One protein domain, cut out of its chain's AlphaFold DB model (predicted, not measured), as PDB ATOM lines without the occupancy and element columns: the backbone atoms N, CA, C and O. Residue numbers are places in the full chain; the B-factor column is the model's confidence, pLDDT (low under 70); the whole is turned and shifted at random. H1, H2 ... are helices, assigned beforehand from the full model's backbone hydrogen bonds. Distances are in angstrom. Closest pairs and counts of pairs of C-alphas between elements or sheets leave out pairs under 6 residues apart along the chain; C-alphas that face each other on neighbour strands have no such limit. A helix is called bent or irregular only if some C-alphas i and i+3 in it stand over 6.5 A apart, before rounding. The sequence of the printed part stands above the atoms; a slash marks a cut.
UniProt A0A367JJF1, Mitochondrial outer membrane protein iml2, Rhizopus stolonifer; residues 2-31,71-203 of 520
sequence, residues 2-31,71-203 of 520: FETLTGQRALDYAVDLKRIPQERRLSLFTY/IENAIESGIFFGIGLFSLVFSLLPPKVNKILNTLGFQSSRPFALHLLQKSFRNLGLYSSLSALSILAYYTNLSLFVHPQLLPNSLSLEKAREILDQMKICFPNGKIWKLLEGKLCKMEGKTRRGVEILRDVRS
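What this domain is: This is residues 2 to 31 and 71 to 203 of the 520 residues of the protein "Mitochondrial outer membrane protein iml2" of Rhizopus stolonifer (UniProt A0A367JJF1). Five helices, H4, H6, H7, H8 and H9, stand side by side in an up-and-down bundle made of two triangles, H4 with H6 and H7, and H7 with H8 and H9, sharing H7. H10 adds one more helix on H9 at one end of the longest axis; at the other, H1 packs on the side of H4, H5 lies off H4's last residues, and H2 and H3 lie more loosely near H6. The printed part has 163 residues with ten named helices, H1 to H10 in chain order, and no named strand; its class is all helix. It is compact, with a radius of gyration of the C-alphas of 16.6 A and spans of 47 by 39 by 30 A.

Where its parts are: Find C-alpha 71 at (186.843, 201.844, 158.308); from there H4, residues 71 to 91, runs 29.7 A to C-alpha 91 at (205.170, 180.303, 167.491). H6, residues 110 to 122, is 18.3 A long, and H7, residues 126 to 145, 30.8 A. H7 is neither bent nor irregular, but only just: C-alphas 126 and 129 are 6.4 A apart. H8, residues 157 to 170, is 20.0 A long, and H9, residues 175 to 187, 18.9 A. H10, residues 191 to 201, runs 15.4 A to (193.908, 196.546, 191.867). The shorter helices are H1, residues 2 to 6, H2, 10 to 17, H3, 22 to 29, and H5, 95 to 103.

How they stand to each other: Start at H4, which touches H6 at a shallow tilt of 25 degrees, opposite ways; look at C-alphas Gly 84 and Ala 113, their closest, 4.2 A apart. H7 touches H4 with its residues 126 to 134 alone, the same way at 18 degrees, closest at C-alphas Phe 81 and Ser 131, 6.0 A. The hairpin of H6 and H7 closes to 3.9 A at C-alphas Phe 121 and Ser 128, at 38 degrees, only just steep. H7 also touches H8, at C-alphas Leu 136 and Ala 160, 5.9 A, and H9, at Thr 140 and Leu 184, 6.2 A. H9 and H10 form a hairpin at a shallow tilt of 11 degrees, with C-alphas Gly 182 and Gly 194 closest at 3.9 A. H1 and H5 each only just touch H4, with 3 pairs of C-alphas within 8 A; the closest are Phe 2 and Ile 79, 6.7 A, and Phe 90 and Asn 98, 6.9 A. H2 is close to H6 but not clearly touching, with C-alphas Ala 14 and Phe 112 at 5.7 A, and so is H3, with Phe 29 and His 115 at 7.3 A. Every O i to N i+4 pair is within hydrogen-bond range in H1 to H6 and H8 to H10; in H7, 13 of 16 are.

The domain as a whole: The C-alphas farthest apart, Gly 7 and Ser 203, are 49.5 A apart. Residues 32 to 70 are not printed, and C-alphas 31 and 71 stand 24.4 A apart across that cut. Of the links printed whole, H7 to H8, with 11 residues, is long. Mean pLDDT of the printed part is 81.2; it is under 70 at 22 residues, among them 18 to 31.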
ATOM      1  N   PHE A   2     195.566 190.053 153.291       77.50
ATOM      2  CA  PHE A   2     196.940 190.508 153.595       77.50
ATOM      3  C   PHE A   2     197.760 190.853 152.344       77.50
ATOM      4  O   PHE A   2     198.364 191.915 152.280       77.50
ATOM      5  N   GLU A   3     197.728 189.984 151.332       81.75
ATOM      6  CA  GLU A   3     198.409 190.212 150.048       81.75
ATOM      7  C   GLU A   3     197.834 191.412 149.293       81.75
ATOM      8  O   GLU A   3     198.575 192.216 148.748       81.75
ATOM      9  N   THR A   4     196.517 191.598 149.364       75.88
ATOM     10  CA  THR A   4     195.825 192.772 148.818       75.88
ATOM     11  C   THR A   4     196.288 194.074 149.475       75.88
ATOM     12  O   THR A   4     196.331 195.104 148.818       75.88
ATOM     13  N   LEU A   5     196.634 194.025 150.764       75.62
ATOM     14  CA  LEU A   5     197.002 195.193 151.561       75.62
ATOM     15  C   LEU A   5     198.505 195.504 151.513       75.62
ATOM     16  O   LEU A   5     198.905 196.660 151.529       75.62
ATOM     17  N   THR A   6     199.348 194.474 151.465       76.31
ATOM     18  CA  THR A   6     200.813 194.612 151.541       76.31
ATOM     19  C   THR A   6     201.522 194.422 150.201       76.31
ATOM     20  O   THR A   6     202.722 194.663 150.113       76.31
ATOM     21  N   GLY A   7     200.808 193.972 149.164       76.38
ATOM     22  CA  GLY A   7     201.373 193.648 147.853       76.38
ATOM     23  C   GLY A   7     202.204 192.361 147.820       76.38
ATOM     24  O   GLY A   7     202.800 192.055 146.791       76.38
ATOM     25  N   GLN A   8     202.271 191.607 148.924       81.88
ATOM     26  CA  GLN A   8     203.057 190.376 149.044       81.88
ATOM     27  C   GLN A   8     202.315 189.315 149.857       81.88
ATOM     28  O   GLN A   8     201.523 189.621 150.753       81.88
ATOM     29  N   ARG A   9     202.601 188.034 149.606       81.31
ATOM     30  CA  ARG A   9     202.091 186.959 150.465       81.31
ATOM     31  C   ARG A   9     202.714 187.076 151.852       81.31
ATOM     32  O   ARG A   9     203.882 187.424 151.997       81.31
ATOM     33  N   ALA A  10     201.948 186.718 152.881       74.19
ATOM     34  CA  ALA A  10     202.419 186.756 154.268       74.19
ATOM     35  C   ALA A  10     203.705 185.939 154.486       74.19
ATOM     36  O   ALA A  10     204.555 186.328 155.283       74.19
ATOM     37  N   LEU A  11     203.852 184.837 153.744       74.50
ATOM     38  CA  LEU A  11     205.035 183.983 153.777       74.50
ATOM     39  C   LEU A  11     206.281 184.718 153.271       74.50
ATOM     40  O   LEU A  11     207.284 184.781 153.977       74.50
ATOM     41  N   ASP A  12     206.185 185.315 152.083       77.94
ATOM     42  CA  ASP A  12     207.286 186.024 151.429       77.94
ATOM     43  C   ASP A  12     207.694 187.250 152.253       77.94
ATOM     44  O   ASP A  12     208.871 187.440 152.554       77.94
ATOM     45  N   TYR A  13     206.704 187.987 152.766       77.62
ATOM     46  CA  TYR A  13     206.924 189.107 153.677       77.62
ATOM     47  C   TYR A  13     207.671 188.674 154.952       77.62
ATOM     48  O   TYR A  13     208.563 189.377 155.431       77.62
ATOM     49  N   ALA A  14     207.332 187.515 155.529       73.88
ATOM     50  CA  ALA A  14     208.022 186.989 156.707       73.88
ATOM     51  C   ALA A  14     209.473 186.579 156.396       73.88
ATOM     52  O   ALA A  14     210.355 186.787 157.236       73.88
ATOM     53  N   VAL A  15     209.734 186.021 155.210       75.50
ATOM     54  CA  VAL A  15     211.092 185.692 154.745       75.50
ATOM     55  C   VAL A  15     211.921 186.958 154.545       75.50
ATOM     56  O   VAL A  15     213.054 187.022 155.024       75.50
ATOM     57  N   ASP A  16     211.358 187.987 153.920       75.50
ATOM     58  CA  ASP A  16     212.048 189.258 153.703       75.50
ATOM     59  C   ASP A  16     212.337 189.974 155.023       75.50
ATOM     60  O   ASP A  16     213.458 190.437 155.246       75.50
ATOM     61  N   LEU A  17     211.392 189.957 155.970       70.75
ATOM     62  CA  LEU A  17     211.625 190.478 157.317       70.75
ATOM     63  C   LEU A  17     212.806 189.759 157.993       70.75
ATOM     64  O   LEU A  17     213.645 190.411 158.610       70.75
ATOM     65  N   LYS A  18     212.914 188.431 157.829       64.88
ATOM     66  CA  LYS A  18     214.035 187.605 158.322       64.88
ATOM     67  C   LYS A  18     215.370 187.847 157.600       64.88
ATOM     68  O   LYS A  18     216.388 187.359 158.088       64.88
ATOM     69  N   ARG A  19     215.409 188.588 156.491       63.97
ATOM     70  CA  ARG A  19     216.652 188.970 155.791       63.97
ATOM     71  C   ARG A  19     217.190 190.336 156.220       63.97
ATOM     72  O   ARG A  19     218.374 190.603 156.058       63.97
ATOM     73  N   ILE A  20     216.350 191.189 156.810       65.19
ATOM     74  CA  ILE A  20     216.765 192.502 157.331       65.19
ATOM     75  C   ILE A  20     217.684 192.290 158.552       65.19
ATOM     76  O   ILE A  20     217.302 191.509 159.423       65.19
ATOM     77  N   PRO A  21     218.850 192.958 158.672       52.38
ATOM     78  CA  PRO A  21     219.715 192.857 159.854       52.38
ATOM     79  C   PRO A  21     218.961 193.173 161.154       52.38
ATOM     80  O   PRO A  21     218.113 194.067 161.170       52.38
ATOM     81  N   GLN A  22     219.253 192.460 162.247       47.47
ATOM     82  CA  GLN A  22     218.498 192.546 163.510       47.47
ATOM     83  C   GLN A  22     218.451 193.973 164.082       47.47
ATOM     84  O   GLN A  22     217.386 194.415 164.508       47.47
ATOM     85  N   GLU A  23     219.536 194.739 163.969       44.88
ATOM     86  CA  GLU A  23     219.602 196.162 164.344       44.88
ATOM     87  C   GLU A  23     218.626 197.040 163.540       44.88
ATOM     88  O   GLU A  23     217.942 197.897 164.098       44.88
ATOM     89  N   ARG A  24     218.465 196.774 162.234       44.47
ATOM     90  CA  ARG A  24     217.472 197.459 161.385       44.47
ATOM     91  C   ARG A  24     216.044 196.954 161.604       44.47
ATOM     92  O   ARG A  24     215.089 197.695 161.393       44.47
ATOM     93  N   ARG A  25     215.856 195.709 162.058       48.25
ATOM     94  CA  ARG A  25     214.534 195.253 162.527       48.25
ATOM     95  C   ARG A  25     214.144 196.001 163.790       48.25
ATOM     96  O   ARG A  25     213.044 196.533 163.854       48.25
ATOM     97  N   LEU A  26     215.058 196.098 164.758       38.66
ATOM     98  CA  LEU A  26     214.887 196.910 165.963       38.66
ATOM     99  C   LEU A  26     214.566 198.365 165.613       38.66
ATOM    100  O   LEU A  26     213.656 198.913 166.227       38.66
ATOM    101  N   SER A  27     215.180 198.934 164.568       42.97
ATOM    102  CA  SER A  27     214.850 200.290 164.119       42.97
ATOM    103  C   SER A  27     213.463 200.426 163.457       42.97
ATOM    104  O   SER A  27     212.805 201.451 163.600       42.97
ATOM    105  N   LEU A  28     212.968 199.391 162.764       40.69
ATOM    106  CA  LEU A  28     211.569 199.332 162.293       40.69
ATOM    107  C   LEU A  28     210.574 199.247 163.470       40.69
ATOM    108  O   LEU A  28     209.427 199.711 163.380       40.69
ATOM    109  N   PHE A  29     211.023 198.672 164.589       39.97
ATOM    110  CA  PHE A  29     210.280 198.597 165.846       39.97
ATOM    111  C   PHE A  29     210.386 199.871 166.697       39.97
ATOM    112  O   PHE A  29     209.473 200.112 167.488       39.97
ATOM    113  N   THR A  30     211.425 200.698 166.525       36.06
ATOM    114  CA  THR A  30     211.556 201.984 167.227       36.06
ATOM    115  C   THR A  30     210.640 203.055 166.654       36.06
ATOM    116  O   THR A  30     210.401 203.154 165.450       36.06
ATOM    117  N   TYR A  31     210.134 203.863 167.573       38.53
ATOM    118  CA  TYR A  31     209.324 205.047 167.354       38.53
ATOM    119  C   TYR A  31     210.072 206.071 166.482       38.53
ATOM    120  O   TYR A  31     210.967 206.764 166.958       38.53
ATOM    121  N   ILE A  71     187.198 203.239 158.600       78.62
ATOM    122  CA  ILE A  71     186.843 201.844 158.308       78.62
ATOM    123  C   ILE A  71     188.035 201.103 157.695       78.62
ATOM    124  O   ILE A  71     188.345 199.996 158.132       78.62
ATOM    125  N   GLU A  72     188.727 201.707 156.734       78.19
ATOM    126  CA  GLU A  72     189.912 201.124 156.098       78.19
ATOM    127  C   GLU A  72     191.030 200.894 157.120       78.19
ATOM    128  O   GLU A  72     191.538 199.775 157.223       78.19
ATOM    129  N   ASN A  73     191.313 201.878 157.980       78.75
ATOM    130  CA  ASN A  73     192.285 201.738 159.069       78.75
ATOM    131  C   ASN A  73     191.892 200.646 160.079       78.75
ATOM    132  O   ASN A  73     192.754 199.925 160.595       78.75
ATOM    133  N   ALA A  74     190.596 200.499 160.379       80.88
ATOM    134  CA  ALA A  74     190.099 199.458 161.275       80.88
ATOM    135  C   ALA A  74     190.208 198.058 160.653       80.88
ATOM    136  O   ALA A  74     190.590 197.114 161.348       80.88
ATOM    137  N   ILE A  75     189.917 197.921 159.355       85.31
ATOM    138  CA  ILE A  75     190.071 196.668 158.605       85.31
ATOM    139  C   ILE A  75     191.554 196.292 158.519       85.31
ATOM    140  O   ILE A  75     191.910 195.155 158.827       85.31
ATOM    141  N   GLU A  76     192.426 197.241 158.170       85.31
ATOM    142  CA  GLU A  76     193.876 197.041 158.126       85.31
ATOM    143  C   GLU A  76     194.421 196.584 159.485       85.31
ATOM    144  O   GLU A  76     195.082 195.545 159.588       85.31
ATOM    145  N   SER A  77     194.081 197.316 160.551       86.44
ATOM    146  CA  SER A  77     194.470 196.975 161.921       86.44
ATOM    147  C   SER A  77     193.938 195.599 162.332       86.44
ATOM    148  O   SER A  77     194.678 194.812 162.920       86.44
ATOM    149  N   GLY A  78     192.702 195.256 161.959       87.88
ATOM    150  CA  GLY A  78     192.111 193.942 162.216       87.88
ATOM    151  C   GLY A  78     192.841 192.800 161.505       87.88
ATOM    152  O   GLY A  78     193.095 191.761 162.119       87.88
ATOM    153  N   ILE A  79     193.239 192.993 160.242       89.44
ATOM    154  CA  ILE A  79     194.015 192.008 159.470       89.44
ATOM    155  C   ILE A  79     195.385 191.785 160.120       89.44
ATOM    156  O   ILE A  79     195.781 190.635 160.342       89.44
ATOM    157  N   PHE A  80     196.097 192.863 160.461       91.06
ATOM    158  CA  PHE A  80     197.393 192.765 161.133       91.06
ATOM    159  C   PHE A  80     197.287 192.125 162.516       91.06
ATOM    160  O   PHE A  80     198.099 191.260 162.844       91.06
ATOM    161  N   PHE A  81     196.277 192.492 163.310       93.06
ATOM    162  CA  PHE A  81     196.024 191.871 164.605       93.06
ATOM    163  C   PHE A  81     195.756 190.374 164.470       93.06
ATOM    164  O   PHE A  81     196.410 189.589 165.147       93.06
ATOM    165  N   GLY A  82     194.834 189.971 163.591       91.38
ATOM    166  CA  GLY A  82     194.456 188.570 163.426       91.38
ATOM    167  C   GLY A  82     195.647 187.704 163.023       91.38
ATOM    168  O   GLY A  82     195.960 186.727 163.700       91.38
ATOM    169  N   ILE A  83     196.359 188.094 161.962       89.06
ATOM    170  CA  ILE A  83     197.519 187.332 161.475       89.06
ATOM    171  C   ILE A  83     198.640 187.350 162.513       89.06
ATOM    172  O   ILE A  83     199.190 186.297 162.826       89.06
ATOM    173  N   GLY A  84     198.933 188.512 163.102       90.88
ATOM    174  CA  GLY A  84     199.940 188.638 164.150       90.88
ATOM    175  C   GLY A  84     199.641 187.756 165.363       90.88
ATOM    176  O   GLY A  84     200.531 187.054 165.838       90.88
ATOM    177  N   LEU A  85     198.389 187.721 165.828       91.94
ATOM    178  CA  LEU A  85     197.966 186.905 166.965       91.94
ATOM    179  C   LEU A  85     198.086 185.409 166.666       91.94
ATOM    180  O   LEU A  85     198.668 184.684 167.469       91.94
ATOM    181  N   PHE A  86     197.584 184.935 165.522       88.94
ATOM    182  CA  PHE A  86     197.697 183.518 165.164       88.94
ATOM    183  C   PHE A  86     199.153 183.105 164.944       88.94
ATOM    184  O   PHE A  86     199.577 182.081 165.474       88.94
ATOM    185  N   SER A  87     199.950 183.920 164.246       87.44
ATOM    186  CA  SER A  87     201.386 183.670 164.090       87.44
ATOM    187  C   SER A  87     202.110 183.632 165.436       87.44
ATOM    188  O   SER A  87     203.000 182.797 165.617       87.44
ATOM    189  N   LEU A  88     201.717 184.485 166.391       88.00
ATOM    190  CA  LEU A  88     202.262 184.473 167.744       88.00
ATOM    191  C   LEU A  88     201.887 183.177 168.460       88.00
ATOM    192  O   LEU A  88     202.779 182.472 168.915       88.00
ATOM    193  N   VAL A  89     200.600 182.825 168.502       86.38
ATOM    194  CA  VAL A  89     200.115 181.589 169.138       86.38
ATOM    195  C   VAL A  89     200.821 180.369 168.556       86.38
ATOM    196  O   VAL A  89     201.348 179.561 169.313       86.38
ATOM    197  N   PHE A  90     200.920 180.265 167.228       84.12
ATOM    198  CA  PHE A  90     201.615 179.159 166.571       84.12
ATOM    199  C   PHE A  90     203.094 179.110 166.950       84.12
ATOM    200  O   PHE A  90     203.618 178.044 167.242       84.12
ATOM    201  N   SER A  91     203.764 180.257 167.066       79.56
ATOM    202  CA  SER A  91     205.170 180.303 167.491       79.56
ATOM    203  C   SER A  91     205.432 179.840 168.936       79.56
ATOM    204  O   SER A  91     206.590 179.641 169.315       79.56
ATOM    205  N   LEU A  92     204.375 179.684 169.742       78.06
ATOM    206  CA  LEU A  92     204.428 179.190 171.121       78.06
ATOM    207  C   LEU A  92     204.007 177.723 171.249       78.06
ATOM    208  O   LEU A  92     204.108 177.156 172.336       78.06
ATOM    209  N   LEU A  93     203.522 177.099 170.172       74.44
ATOM    210  CA  LEU A  93     203.097 175.706 170.215       74.44
ATOM    211  C   LEU A  93     204.301 174.752 170.299       74.44
ATOM    212  O   LEU A  93     205.386 175.066 169.801       74.44
ATOM    213  N   PRO A  94     204.123 173.553 170.886       67.69
ATOM    214  CA  PRO A  94     205.171 172.542 170.928       67.69
ATOM    215  C   PRO A  94     205.673 172.152 169.522       67.69
ATOM    216  O   PRO A  94     204.881 172.132 168.572       67.69
ATOM    217  N   PRO A  95     206.949 171.742 169.370       67.00
ATOM    218  CA  PRO A  95     207.553 171.418 168.074       67.00
ATOM    219  C   PRO A  95     206.764 170.404 167.235       67.00
ATOM    220  O   PRO A  95     206.686 170.542 166.016       67.00
ATOM    221  N   LYS A  96     206.139 169.401 167.873       66.94
ATOM    222  CA  LYS A  96     205.301 168.397 167.190       66.94
ATOM    223  C   LYS A  96     204.099 169.040 166.484       66.94
ATOM    224  O   LYS A  96     203.828 168.723 165.331       66.94
ATOM    225  N   VAL A  97     203.428 169.981 167.149       73.31
ATOM    226  CA  VAL A  97     202.280 170.709 166.585       73.31
ATOM    227  C   VAL A  97     202.748 171.692 165.514       73.31
ATOM    228  O   VAL A  97     202.134 171.785 164.455       73.31
ATOM    229  N   ASN A  98     203.891 172.349 165.736       69.62
ATOM    230  CA  ASN A  98     204.511 173.209 164.727       69.62
ATOM    231  C   ASN A  98     204.854 172.458 163.440       69.62
ATOM    232  O   ASN A  98     204.642 173.001 162.362       69.62
ATOM    233  N   LYS A  99     205.333 171.209 163.514       71.75
ATOM    234  CA  LYS A  99     205.578 170.389 162.316       71.75
ATOM    235  C   LYS A  99     204.298 170.182 161.504       71.75
ATOM    236  O   LYS A  99     204.332 170.364 160.294       71.75
ATOM    237  N   ILE A 100     203.177 169.881 162.161       79.06
ATOM    238  CA  ILE A 100     201.877 169.710 161.492       79.06
ATOM    239  C   ILE A 100     201.429 171.028 160.844       79.06
ATOM    240  O   ILE A 100     201.055 171.055 159.673       79.06
ATOM    241  N   LEU A 101     201.530 172.147 161.561       76.62
ATOM    242  CA  LEU A 101     201.184 173.461 161.010       76.62
ATOM    243  C   LEU A 101     202.070 173.845 159.818       76.62
ATOM    244  O   LEU A 101     201.553 174.312 158.803       76.62
ATOM    245  N   ASN A 102     203.372 173.554 159.889       78.19
ATOM    246  CA  ASN A 102     204.299 173.759 158.779       78.19
ATOM    247  C   ASN A 102     203.913 172.905 157.559       78.19
ATOM    248  O   ASN A 102     203.971 173.407 156.440       78.19
ATOM    249  N   THR A 103     203.473 171.650 157.749       75.12
ATOM    250  CA  THR A 103     202.983 170.808 156.635       75.12
ATOM    251  C   THR A 103     201.704 171.346 155.996       75.12
ATOM    252  O   THR A 103     201.497 171.163 154.803       75.12
ATOM    253  N   LEU A 104     200.880 172.066 156.762       78.44
ATOM    254  CA  LEU A 104     199.692 172.766 156.266       78.44
ATOM    255  C   LEU A 104     200.016 174.142 155.650       78.44
ATOM    256  O   LEU A 104     199.104 174.876 155.279       78.44
ATOM    257  N   GLY A 105     201.299 174.504 155.534       69.31
ATOM    258  CA  GLY A 105     201.752 175.757 154.926       69.31
ATOM    259  C   GLY A 105     201.820 176.954 155.881       69.31
ATOM    260  O   GLY A 105     202.124 178.063 155.443       69.31
ATOM    261  N   PHE A 106     201.585 176.764 157.182       71.69
ATOM    262  CA  PHE A 106     201.728 177.823 158.181       71.69
ATOM    263  C   PHE A 106     203.151 177.846 158.738       71.69
ATOM    264  O   PHE A 106     203.491 177.034 159.591       71.69
ATOM    265  N   GLN A 107     203.970 178.806 158.308       67.81
ATOM    266  CA  GLN A 107     205.272 179.053 158.931       67.81
ATOM    267  C   GLN A 107     205.122 179.979 160.142       67.81
ATOM    268  O   GLN A 107     204.694 181.128 160.017       67.81
ATOM    269  N   SER A 108     205.506 179.500 161.325       70.81
ATOM    270  CA  SER A 108     205.519 180.312 162.543       70.81
ATOM    271  C   SER A 108     206.799 181.157 162.641       70.81
ATOM    272  O   SER A 108     207.917 180.697 162.397       70.81
ATOM    273  N   SER A 109     206.655 182.444 162.970       76.19
ATOM    274  CA  SER A 109     207.791 183.353 163.165       76.19
ATOM    275  C   SER A 109     207.467 184.412 164.218       76.19
ATOM    276  O   SER A 109     206.611 185.269 163.993       76.19
ATOM    277  N   ARG A 110     208.183 184.374 165.355       79.38
ATOM    278  CA  ARG A 110     208.026 185.342 166.461       79.38
ATOM    279  C   ARG A 110     208.262 186.791 166.005       79.38
ATOM    280  O   ARG A 110     207.382 187.613 166.246       79.38
ATOM    281  N   PRO A 111     209.355 187.125 165.282       81.25
ATOM    282  CA  PRO A 111     209.578 188.499 164.824       81.25
ATOM    283  C   PRO A 111     208.474 189.016 163.898       81.25
ATOM    284  O   PRO A 111     208.051 190.161 164.027       81.25
ATOM    285  N   PHE A 112     207.976 188.169 162.993       84.62
ATOM    286  CA  PHE A 112     206.869 188.518 162.104       84.62
ATOM    287  C   PHE A 112     205.574 188.771 162.884       84.62
ATOM    288  O   PHE A 112     204.911 189.783 162.668       84.62
ATOM    289  N   ALA A 113     205.250 187.895 163.838       88.88
ATOM    290  CA  ALA A 113     204.071 188.034 164.680       88.88
ATOM    291  C   ALA A 113     204.087 189.336 165.497       88.88
ATOM    292  O   ALA A 113     203.122 190.102 165.466       88.88
ATOM    293  N   LEU A 114     205.206 189.620 166.175       88.62
ATOM    294  CA  LEU A 114     205.385 190.846 166.957       88.62
ATOM    295  C   LEU A 114     205.311 192.096 166.072       88.62
ATOM    296  O   LEU A 114     204.681 193.077 166.460       88.62
ATOM    297  N   HIS A 115     205.874 192.044 164.861       87.94
ATOM    298  CA  HIS A 115     205.800 193.145 163.897       87.94
ATOM    299  C   HIS A 115     204.377 193.492 163.487       87.94
ATOM    300  O   HIS A 115     204.000 194.663 163.504       87.94
ATOM    301  N   LEU A 116     203.571 192.489 163.141       90.38
ATOM    302  CA  LEU A 116     202.184 192.725 162.748       90.38
ATOM    303  C   LEU A 116     201.334 193.225 163.918       90.38
ATOM    304  O   LEU A 116     200.565 194.171 163.752       90.38
ATOM    305  N   LEU A 117     201.514 192.660 165.113       92.06
ATOM    306  CA  LEU A 117     200.827 193.156 166.305       92.06
ATOM    307  C   LEU A 117     201.220 194.605 166.614       92.06
ATOM    308  O   LEU A 117     200.352 195.407 166.946       92.06
ATOM    309  N   GLN A 118     202.493 194.969 166.447       90.00
ATOM    310  CA  GLN A 118     202.949 196.337 166.675       90.00
ATOM    311  C   GLN A 118     202.435 197.308 165.601       90.00
ATOM    312  O   GLN A 118     202.070 198.433 165.934       90.00
ATOM    313  N   LYS A 119     202.327 196.882 164.334       88.62
ATOM    314  CA  LYS A 119     201.641 197.658 163.286       88.62
ATOM    315  C   LYS A 119     200.177 197.918 163.646       88.62
ATOM    316  O   LYS A 119     199.746 199.063 163.615       88.62
ATOM    317  N   SER A 120     199.443 196.886 164.064       90.31
ATOM    318  CA  SER A 120     198.052 197.044 164.511       90.31
ATOM    319  C   SER A 120     197.932 197.977 165.725       90.31
ATOM    320  O   SER A 120     197.052 198.834 165.769       90.31
ATOM    321  N   PHE A 121     198.845 197.862 166.692       89.38
ATOM    322  CA  PHE A 121     198.901 198.739 167.864       89.38
ATOM    323  C   PHE A 121     199.060 200.222 167.494       89.38
ATOM    324  O   PHE A 121     198.379 201.071 168.070       89.38
ATOM    325  N   ARG A 122     199.898 200.536 166.498       85.25
ATOM    326  CA  ARG A 122     200.165 201.913 166.048       85.25
ATOM    327  C   ARG A 122     198.959 202.603 165.403       85.25
ATOM    328  O   ARG A 122     198.909 203.827 165.425       85.25
ATOM    329  N   ASN A 123     197.979 201.855 164.894       79.38
ATOM    330  CA  ASN A 123     196.789 202.432 164.254       79.38
ATOM    331  C   ASN A 123     195.780 203.025 165.259       79.38
ATOM    332  O   ASN A 123     194.775 203.584 164.835       79.38
ATOM    333  N   LEU A 124     196.014 202.895 166.579       70.56
ATOM    334  CA  LEU A 124     195.209 203.485 167.670       70.56
ATOM    335  C   LEU A 124     193.689 203.186 167.616       70.56
ATOM    336  O   LEU A 124     192.902 203.813 168.322       70.56
ATOM    337  N   GLY A 125     193.270 202.200 166.816       76.06
ATOM    338  CA  GLY A 125     191.881 201.758 166.679       76.06
ATOM    339  C   GLY A 125     191.474 200.701 167.710       76.06
ATOM    340  O   GLY A 125     192.209 200.407 168.651       76.06
ATOM    341  N   LEU A 126     190.317 200.059 167.519       78.88
ATOM    342  CA  LEU A 126     189.786 199.032 168.433       78.88
ATOM    343  C   LEU A 126     190.800 197.909 168.729       78.88
ATOM    344  O   LEU A 126     191.035 197.554 169.887       78.88
ATOM    345  N   TYR A 127     191.433 197.385 167.678       86.81
ATOM    346  CA  TYR A 127     192.395 196.289 167.779       86.81
ATOM    347  C   TYR A 127     193.731 196.707 168.398       86.81
ATOM    348  O   TYR A 127     194.499 195.830 168.783       86.81
ATOM    349  N   SER A 128     194.003 198.007 168.578       86.38
ATOM    350  CA  SER A 128     195.253 198.469 169.193       86.38
ATOM    351  C   SER A 128     195.398 197.963 170.630       86.38
ATOM    352  O   SER A 128     196.423 197.392 170.994       86.38
ATOM    353  N   SER A 129     194.334 198.084 171.428       88.25
ATOM    354  CA  SER A 129     194.280 197.597 172.810       88.25
ATOM    355  C   SER A 129     194.437 196.074 172.901       88.25
ATOM    356  O   SER A 129     195.142 195.576 173.777       88.25
ATOM    357  N   LEU A 130     193.849 195.327 171.963       90.69
ATOM    358  CA  LEU A 130     193.976 193.870 171.895       90.69
ATOM    359  C   LEU A 130     195.387 193.455 171.473       90.69
ATOM    360  O   LEU A 130     195.965 192.567 172.092       90.69
ATOM    361  N   SER A 131     195.976 194.137 170.488       92.62
ATOM    362  CA  SER A 131     197.372 193.949 170.091       92.62
ATOM    363  C   SER A 131     198.329 194.221 171.248       92.62
ATOM    364  O   SER A 131     199.205 193.398 171.511       92.62
ATOM    365  N   ALA A 132     198.134 195.323 171.979       92.25
ATOM    366  CA  ALA A 132     198.921 195.639 173.167       92.25
ATOM    367  C   ALA A 132     198.805 194.541 174.221       92.25
ATOM    368  O   ALA A 132     199.815 194.078 174.745       92.25
ATOM    369  N   LEU A 133     197.580 194.092 174.503       92.31
ATOM    370  CA  LEU A 133     197.324 193.022 175.457       92.31
ATOM    371  C   LEU A 133     198.015 191.718 175.039       92.31
ATOM    372  O   LEU A 133     198.634 191.076 175.882       92.31
ATOM    373  N   SER A 134     197.960 191.340 173.758       92.56
ATOM    374  CA  SER A 134     198.639 190.147 173.236       92.56
ATOM    375  C   SER A 134     200.161 190.242 173.357       92.56
ATOM    376  O   SER A 134     200.792 189.290 173.815       92.56
ATOM    377  N   ILE A 135     200.747 191.390 173.003       92.12
ATOM    378  CA  ILE A 135     202.194 191.629 173.120       92.12
ATOM    379  C   ILE A 135     202.627 191.605 174.594       92.12
ATOM    380  O   ILE A 135     203.588 190.928 174.954       92.12
ATOM    381  N   LEU A 136     201.897 192.297 175.471       92.38
ATOM    382  CA  LEU A 136     202.201 192.351 176.900       92.38
ATOM    383  C   LEU A 136     202.021 190.992 177.572       92.38
ATOM    384  O   LEU A 136     202.841 190.621 178.405       92.38
ATOM    385  N   ALA A 137     200.994 190.224 177.206       89.94
ATOM    386  CA  ALA A 137     200.815 188.860 177.694       89.94
ATOM    387  C   ALA A 137     201.970 187.950 177.254       89.94
ATOM    388  O   ALA A 137     202.433 187.137 178.050       89.94
ATOM    389  N   TYR A 138     202.469 188.104 176.026       89.19
ATOM    390  CA  TYR A 138     203.652 187.388 175.550       89.19
ATOM    391  C   TYR A 138     204.895 187.737 176.373       89.19
ATOM    392  O   TYR A 138     205.505 186.837 176.951       89.19
ATOM    393  N   TYR A 139     205.218 189.029 176.508       88.81
ATOM    394  CA  TYR A 139     206.381 189.463 177.282       88.81
ATOM    395  C   TYR A 139     206.284 189.047 178.746       88.81
ATOM    396  O   TYR A 139     207.226 188.477 179.290       88.81
ATOM    397  N   THR A 140     205.136 189.281 179.381       87.50
ATOM    398  CA  THR A 140     204.972 189.009 180.810       87.50
ATOM    399  C   THR A 140     204.858 187.522 181.130       87.50
ATOM    400  O   THR A 140     205.341 187.100 182.168       87.50
ATOM    401  N   ASN A 141     204.264 186.682 180.282       86.75
ATOM    402  CA  ASN A 141     204.161 185.259 180.614       86.75
ATOM    403  C   ASN A 141     205.436 184.483 180.267       86.75
ATOM    404  O   ASN A 141     205.813 183.602 181.031       86.75
ATOM    405  N   LEU A 142     206.120 184.801 179.158       85.12
ATOM    406  CA  LEU A 142     207.331 184.063 178.783       85.12
ATOM    407  C   LEU A 142     208.557 184.436 179.606       85.12
ATOM    408  O   LEU A 142     209.352 183.559 179.932       85.12
ATOM    409  N   SER A 143     208.687 185.707 179.992       86.06
ATOM    410  CA  SER A 143     209.826 186.153 180.803       86.06
ATOM    411  C   SER A 143     209.861 185.493 182.185       86.06
ATOM    412  O   SER A 143     210.901 185.490 182.828       86.06
ATOM    413  N   LEU A 144     208.755 184.886 182.643       85.31
ATOM    414  CA  LEU A 144     208.728 184.114 183.890       85.31
ATOM    415  C   LEU A 144     209.524 182.809 183.808       85.31
ATOM    416  O   LEU A 144     209.880 182.270 184.846       85.31
ATOM    417  N   PHE A 145     209.807 182.287 182.614       87.31
ATOM    418  CA  PHE A 145     210.447 180.979 182.454       87.31
ATOM    419  C   PHE A 145     211.972 181.031 182.351       87.31
ATOM    420  O   PHE A 145     212.609 179.985 182.383       87.31
ATOM    421  N   VAL A 146     212.571 182.212 182.218       89.06
ATOM    422  CA  VAL A 146     214.020 182.356 182.039       89.06
ATOM    423  C   VAL A 146     214.575 183.396 182.998       89.06
ATOM    424  O   VAL A 146     213.877 184.319 183.417       89.06
ATOM    425  N   HIS A 147     215.836 183.233 183.381       90.25
ATOM    426  CA  HIS A 147     216.527 184.198 184.222       90.25
ATOM    427  C   HIS A 147     216.511 185.604 183.570       90.25
ATOM    428  O   HIS A 147     216.811 185.698 182.377       90.25
ATOM    429  N   PRO A 148     216.230 186.705 184.304       87.81
ATOM    430  CA  PRO A 148     216.095 188.048 183.723       87.81
ATOM    431  C   PRO A 148     217.310 188.524 182.910       87.81
ATOM    432  O   PRO A 148     217.150 189.184 181.888       87.81
ATOM    433  N   GLN A 149     218.530 188.151 183.314       88.12
ATOM    434  CA  GLN A 149     219.757 188.485 182.565       88.12
ATOM    435  C   GLN A 149     219.912 187.672 181.266       88.12
ATOM    436  O   GLN A 149     220.629 188.077 180.354       88.12
ATOM    437  N   LEU A 150     219.240 186.524 181.171       90.56
ATOM    438  CA  LEU A 150     219.306 185.600 180.037       90.56
ATOM    439  C   LEU A 150     218.103 185.738 179.096       90.56
ATOM    440  O   LEU A 150     217.888 184.868 178.255       90.56
ATOM    441  N   LEU A 151     217.323 186.818 179.211       89.69
ATOM    442  CA  LEU A 151     216.232 187.083 178.280       89.69
ATOM    443  C   LEU A 151     216.774 187.195 176.841       89.69
ATOM    444  O   LEU A 151     217.724 187.959 176.600       89.69
ATOM    445  N   PRO A 152     216.195 186.448 175.882       86.75
ATOM    446  CA  PRO A 152     216.462 186.640 174.464       86.75
ATOM    447  C   PRO A 152     216.110 188.055 174.012       86.75
ATOM    448  O   PRO A 152     215.198 188.684 174.548       86.75
ATOM    449  N   ASN A 153     216.764 188.531 172.959       83.00
ATOM    450  CA  ASN A 153     216.525 189.850 172.373       83.00
ATOM    451  C   ASN A 153     215.087 190.019 171.848       83.00
ATOM    452  O   ASN A 153     214.600 191.141 171.686       83.00
ATOM    453  N   SER A 154     214.391 188.913 171.574       78.69
ATOM    454  CA  SER A 154     212.972 188.915 171.217       78.69
ATOM    455  C   SER A 154     212.055 189.305 172.382       78.69
ATOM    456  O   SER A 154     210.964 189.817 172.126       78.69
ATOM    457  N   LEU A 155     212.497 189.134 173.635       84.94
ATOM    458  CA  LEU A 155     211.792 189.484 174.869       84.94
ATOM    459  C   LEU A 155     212.360 190.777 175.476       84.94
ATOM    460  O   LEU A 155     213.207 190.759 176.365       84.94
ATOM    461  N   SER A 156     211.860 191.925 175.017       85.31
ATOM    462  CA  SER A 156     212.280 193.239 175.523       85.31
ATOM    463  C   SER A 156     211.321 193.767 176.593       85.31
ATOM    464  O   SER A 156     210.177 194.124 176.298       85.31
ATOM    465  N   LEU A 157     211.808 193.865 177.837       87.19
ATOM    466  CA  LEU A 157     211.059 194.467 178.949       87.19
ATOM    467  C   LEU A 157     210.837 195.976 178.755       87.19
ATOM    468  O   LEU A 157     209.795 196.494 179.148       87.19
ATOM    469  N   GLU A 158     211.769 196.668 178.097       88.62
ATOM    470  CA  GLU A 158     211.651 198.095 177.774       88.62
ATOM    471  C   GLU A 158     210.477 198.358 176.821       88.62
ATOM    472  O   GLU A 158     209.593 199.151 177.133       88.62
ATOM    473  N   LYS A 159     210.374 197.594 175.725       87.06
ATOM    474  CA  LYS A 159     209.223 197.686 174.809       87.06
ATOM    475  C   LYS A 159     207.908 197.350 175.504       87.06
ATOM    476  O   LYS A 159     206.885 197.979 175.236       87.06
ATOM    477  N   ALA A 160     207.917 196.362 176.401       91.25
ATOM    478  CA  ALA A 160     206.744 196.048 177.210       91.25
ATOM    479  C   ALA A 160     206.336 197.252 178.078       91.25
ATOM    480  O   ALA A 160     205.153 197.582 178.151       91.25
ATOM    481  N   ARG A 161     207.300 197.948 178.691       93.56
ATOM    482  CA  ARG A 161     207.043 199.148 179.494       93.56
ATOM    483  C   ARG A 161     206.448 200.277 178.655       93.56
ATOM    484  O   ARG A 161     205.417 200.817 179.039       93.56
ATOM    485  N   GLU A 162     207.025 200.562 177.491       91.94
ATOM    486  CA  GLU A 162     206.530 201.596 176.571       91.94
ATOM    487  C   GLU A 162     205.075 201.351 176.143       91.94
ATOM    488  O   GLU A 162     204.230 202.243 176.246       91.94
ATOM    489  N   ILE A 163     204.761 200.129 175.695       91.75
ATOM    490  CA  ILE A 163     203.405 199.746 175.269       91.75
ATOM    491  C   ILE A 163     202.423 199.879 176.436       91.75
ATOM    492  O   ILE A 163     201.303 200.369 176.265       91.75
ATOM    493  N   LEU A 164     202.835 199.444 177.628       93.31
ATOM    494  CA  LEU A 164     202.007 199.509 178.822       93.31
ATOM    495  C   LEU A 164     201.729 200.951 179.252       93.31
ATOM    496  O   LEU A 164     200.585 201.274 179.568       93.31
ATOM    497  N   ASP A 165     202.741 201.816 179.254       92.25
ATOM    498  CA  ASP A 165     202.591 203.214 179.653       92.25
ATOM    499  C   ASP A 165     201.676 203.968 178.678       92.25
ATOM    500  O   ASP A 165     200.777 204.689 179.115       92.25
ATOM    501  N   GLN A 166     201.792 203.708 177.370       89.88
ATOM    502  CA  GLN A 166     200.846 204.223 176.373       89.88
ATOM    503  C   GLN A 166     199.412 203.743 176.643       89.88
ATOM    504  O   GLN A 166     198.476 204.544 176.659       89.88
ATOM    505  N   MET A 167     199.224 202.453 176.929       89.50
ATOM    506  CA  MET A 167     197.898 201.906 177.235       89.50
ATOM    507  C   MET A 167     197.310 202.451 178.537       89.50
ATOM    508  O   MET A 167     196.101 202.659 178.615       89.50
ATOM    509  N   LYS A 168     198.135 202.747 179.543       89.38
ATOM    510  CA  LYS A 168     197.688 203.407 180.777       89.38
ATOM    511  C   LYS A 168     197.256 204.854 180.544       89.38
ATOM    512  O   LYS A 168     196.336 205.304 181.221       89.38
ATOM    513  N   ILE A 169     197.870 205.571 179.599       87.81
ATOM    514  CA  ILE A 169     197.424 206.918 179.208       87.81
ATOM    515  C   ILE A 169     196.056 206.840 178.517       87.81
ATOM    516  O   ILE A 169     195.153 207.600 178.862       87.81
ATOM    517  N   CYS A 170     195.877 205.893 177.590       84.31
ATOM    518  CA  CYS A 170     194.610 205.706 176.875       84.31
ATOM    519  C   CYS A 170     193.487 205.159 177.777       84.31
ATOM    520  O   CYS A 170     192.321 205.513 177.610       84.31
ATOM    521  N   PHE A 171     193.826 204.300 178.743       84.38
ATOM    522  CA  PHE A 171     192.882 203.589 179.608       84.38
ATOM    523  C   PHE A 171     193.295 203.667 181.092       84.38
ATOM    524  O   PHE A 171     193.595 202.636 181.709       84.38
ATOM    525  N   PRO A 172     193.258 204.858 181.720       79.12
ATOM    526  CA  PRO A 172     193.800 205.082 183.070       79.12
ATOM    527  C   PRO A 172     193.115 204.250 184.165       79.12
ATOM    528  O   PRO A 172     193.733 203.877 185.162       79.12
ATOM    529  N   ASN A 173     191.847 203.891 183.955       77.50
ATOM    530  CA  ASN A 173     191.056 203.085 184.889       77.50
ATOM    531  C   ASN A 173     191.066 201.578 184.559       77.50
ATOM    532  O   ASN A 173     190.357 200.795 185.194       77.50
ATOM    533  N   GLY A 174     191.853 201.142 183.568       81.75
ATOM    534  CA  GLY A 174     191.920 199.744 183.155       81.75
ATOM    535  C   GLY A 174     192.638 198.864 184.182       81.75
ATOM    536  O   GLY A 174     193.865 198.863 184.266       81.75
ATOM    537  N   LYS A 175     191.882 198.048 184.932       84.06
ATOM    538  CA  LYS A 175     192.443 197.106 185.925       84.06
ATOM    539  C   LYS A 175     193.404 196.079 185.305       84.06
ATOM    540  O   LYS A 175     194.355 195.671 185.963       84.06
ATOM    541  N   ILE A 176     193.190 195.696 184.042       88.06
ATOM    542  CA  ILE A 176     194.081 194.786 183.304       88.06
ATOM    543  C   ILE A 176     195.484 195.382 183.124       88.06
ATOM    544  O   ILE A 176     196.474 194.681 183.304       88.06
ATOM    545  N   TRP A 177     195.582 196.684 182.847       90.25
ATOM    546  CA  TRP A 177     196.865 197.360 182.669       90.25
ATOM    547  C   TRP A 177     197.612 197.472 183.993       90.25
ATOM    548  O   TRP A 177     198.805 197.205 184.040       90.25
ATOM    549  N   LYS A 178     196.907 197.748 185.095       89.12
ATOM    550  CA  LYS A 178     197.506 197.709 186.438       89.12
ATOM    551  C   LYS A 178     197.985 196.300 186.828       89.12
ATOM    552  O   LYS A 178     199.055 196.167 187.411       89.12
ATOM    553  N   LEU A 179     197.244 195.240 186.472       90.62
ATOM    554  CA  LEU A 179     197.712 193.856 186.649       90.62
ATOM    555  C   LEU A 179     199.028 193.622 185.890       90.62
ATOM    556  O   LEU A 179     199.995 193.122 186.465       90.62
ATOM    557  N   LEU A 180     199.055 193.965 184.600       92.12
ATOM    558  CA  LEU A 180     200.238 193.800 183.753       92.12
ATOM    559  C   LEU A 180     201.409 194.654 184.249       92.12
ATOM    560  O   LEU A 180     202.547 194.199 184.199       92.12
ATOM    561  N   GLU A 181     201.142 195.838 184.805       92.38
ATOM    562  CA  GLU A 181     202.148 196.666 185.469       92.38
ATOM    563  C   GLU A 181     202.752 195.970 186.683       92.38
ATOM    564  O   GLU A 181     203.973 195.966 186.827       92.38
ATOM    565  N   GLY A 182     201.921 195.354 187.526       91.81
ATOM    566  CA  GLY A 182     202.384 194.556 188.659       91.81
ATOM    567  C   GLY A 182     203.298 193.412 188.220       91.81
ATOM    568  O   GLY A 182     204.404 193.267 188.746       91.81
ATOM    569  N   LYS A 183     202.882 192.654 187.192       91.38
ATOM    570  CA  LYS A 183     203.692 191.580 186.590       91.38
ATOM    571  C   LYS A 183     205.015 192.097 186.021       91.38
ATOM    572  O   LYS A 183     206.055 191.491 186.259       91.38
ATOM    573  N   LEU A 184     204.991 193.209 185.286       92.00
ATOM    574  CA  LEU A 184     206.184 193.768 184.654       92.00
ATOM    575  C   LEU A 184     207.159 194.351 185.688       92.00
ATOM    576  O   LEU A 184     208.360 194.139 185.576       92.00
ATOM    577  N   CYS A 185     206.663 195.017 186.738       91.69
ATOM    578  CA  CYS A 185     207.511 195.495 187.837       91.69
ATOM    579  C   CYS A 185     208.285 194.347 188.490       91.69
ATOM    580  O   CYS A 185     209.459 194.508 188.799       91.69
ATOM    581  N   LYS A 186     207.650 193.184 188.654       87.75
ATOM    582  CA  LYS A 186     208.297 191.978 189.174       87.75
ATOM    583  C   LYS A 186     209.469 191.518 188.286       87.75
ATOM    584  O   LYS A 186     210.546 191.254 188.803       87.75
ATOM    585  N   MET A 187     209.297 191.504 186.962       86.94
ATOM    586  CA  MET A 187     210.364 191.134 186.006       86.94
ATOM    587  C   MET A 187     211.512 192.143 185.955       86.94
ATOM    588  O   MET A 187     212.647 191.767 185.693       86.94
ATOM    589  N   GLU A 188     211.233 193.415 186.227       88.31
ATOM    590  CA  GLU A 188     212.243 194.476 186.321       88.31
ATOM    591  C   GLU A 188     212.981 194.505 187.674       88.31
ATOM    592  O   GLU A 188     213.716 195.453 187.948       88.31
ATOM    593  N   GLY A 189     212.738 193.537 188.565       87.06
ATOM    594  CA  GLY A 189     213.304 193.520 189.920       87.06
ATOM    595  C   GLY A 189     212.658 194.522 190.888       87.06
ATOM    596  O   GLY A 189     213.098 194.682 192.023       87.06
ATOM    597  N   LYS A 190     211.571 195.192 190.487       91.06
ATOM    598  CA  LYS A 190     210.794 196.137 191.310       91.06
ATOM    599  C   LYS A 190     209.629 195.425 192.009       91.06
ATOM    600  O   LYS A 190     208.494 195.909 191.997       91.06
ATOM    601  N   THR A 191     209.898 194.273 192.624       91.38
ATOM    602  CA  THR A 191     208.882 193.369 193.195       91.38
ATOM    603  C   THR A 191     207.974 194.058 194.215       91.38
ATOM    604  O   THR A 191     206.754 193.920 194.132       91.38
ATOM    605  N   ARG A 192     208.535 194.875 195.122       92.81
ATOM    606  CA  ARG A 192     207.761 195.619 196.136       92.81
ATOM    607  C   ARG A 192     206.710 196.536 195.509       92.81
ATOM    608  O   ARG A 192     205.533 196.428 195.839       92.81
ATOM    609  N   ARG A 193     207.120 197.356 194.534       93.38
ATOM    610  CA  ARG A 193     206.207 198.222 193.774       93.38
ATOM    611  C   ARG A 193     205.136 197.398 193.054       93.38
ATOM    612  O   ARG A 193     203.978 197.795 193.018       93.38
ATOM    613  N   GLY A 194     205.507 196.245 192.494       92.69
ATOM    614  CA  GLY A 194     204.554 195.335 191.856       92.69
ATOM    615  C   GLY A 194     203.461 194.853 192.817       92.69
ATOM    616  O   GLY A 194     202.280 194.917 192.479       92.69
ATOM    617  N   VAL A 195     203.837 194.434 194.030       93.06
ATOM    618  CA  VAL A 195     202.897 193.998 195.080       93.06
ATOM    619  C   VAL A 195     201.970 195.134 195.518       93.06
ATOM    620  O   VAL A 195     200.770 194.907 195.667       93.06
ATOM    621  N   GLU A 196     202.491 196.350 195.686       91.94
ATOM    622  CA  GLU A 196     201.692 197.536 196.033       91.94
ATOM    623  C   GLU A 196     200.636 197.836 194.960       91.94
ATOM    624  O   GLU A 196     199.450 197.930 195.269       91.94
ATOM    625  N   ILE A 197     201.035 197.856 193.684       90.69
ATOM    626  CA  ILE A 197     200.106 198.070 192.564       90.69
ATOM    627  C   ILE A 197     199.012 196.993 192.545       90.69
ATOM    628  O   ILE A 197     197.832 197.302 192.371       90.69
ATOM    629  N   LEU A 198     199.370 195.720 192.736       90.25
ATOM    630  CA  LEU A 198     198.404 194.615 192.735       90.25
ATOM    631  C   LEU A 198     197.453 194.663 193.939       90.25
ATOM    632  O   LEU A 198     196.275 194.304 193.816       90.25
ATOM    633  N   ARG A 199     197.928 195.158 195.086       86.62
ATOM    634  CA  ARG A 199     197.096 195.416 196.265       86.62
ATOM    635  C   ARG A 199     196.047 196.492 195.980       86.62
ATOM    636  O   ARG A 199     194.905 196.330 196.414       86.62
ATOM    637  N   ASP A 200     196.387 197.513 195.199       79.06
ATOM    638  CA  ASP A 200     195.454 198.567 194.791       79.06
ATOM    639  C   ASP A 200     194.439 198.078 193.752       79.06
ATOM    640  O   ASP A 200     193.263 198.434 193.823       79.06
ATOM    641  N   VAL A 201     194.836 197.190 192.828       76.88
ATOM    642  CA  VAL A 201     193.908 196.546 191.867       76.88
ATOM    643  C   VAL A 201     192.787 195.785 192.579       76.88
ATOM    644  O   VAL A 201     191.658 195.717 192.078       76.88
ATOM    645  N   ARG A 202     193.086 195.236 193.761       69.19
ATOM    646  CA  ARG A 202     192.119 194.560 194.635       69.19
ATOM    647  C   ARG A 202     191.130 195.532 195.287       69.19
ATOM    648  O   ARG A 202     190.047 195.095 195.681       69.19
ATOM    649  N   SER A 203     191.476 196.813 195.430       65.44
ATOM    650  CA  SER A 203     190.582 197.803 196.031       65.44
ATOM    651  C   SER A 203     189.329 197.986 195.162       65.44
ATOM    652  O   SER A 203     189.395 198.121 193.936       65.44
TER     653      SER A 203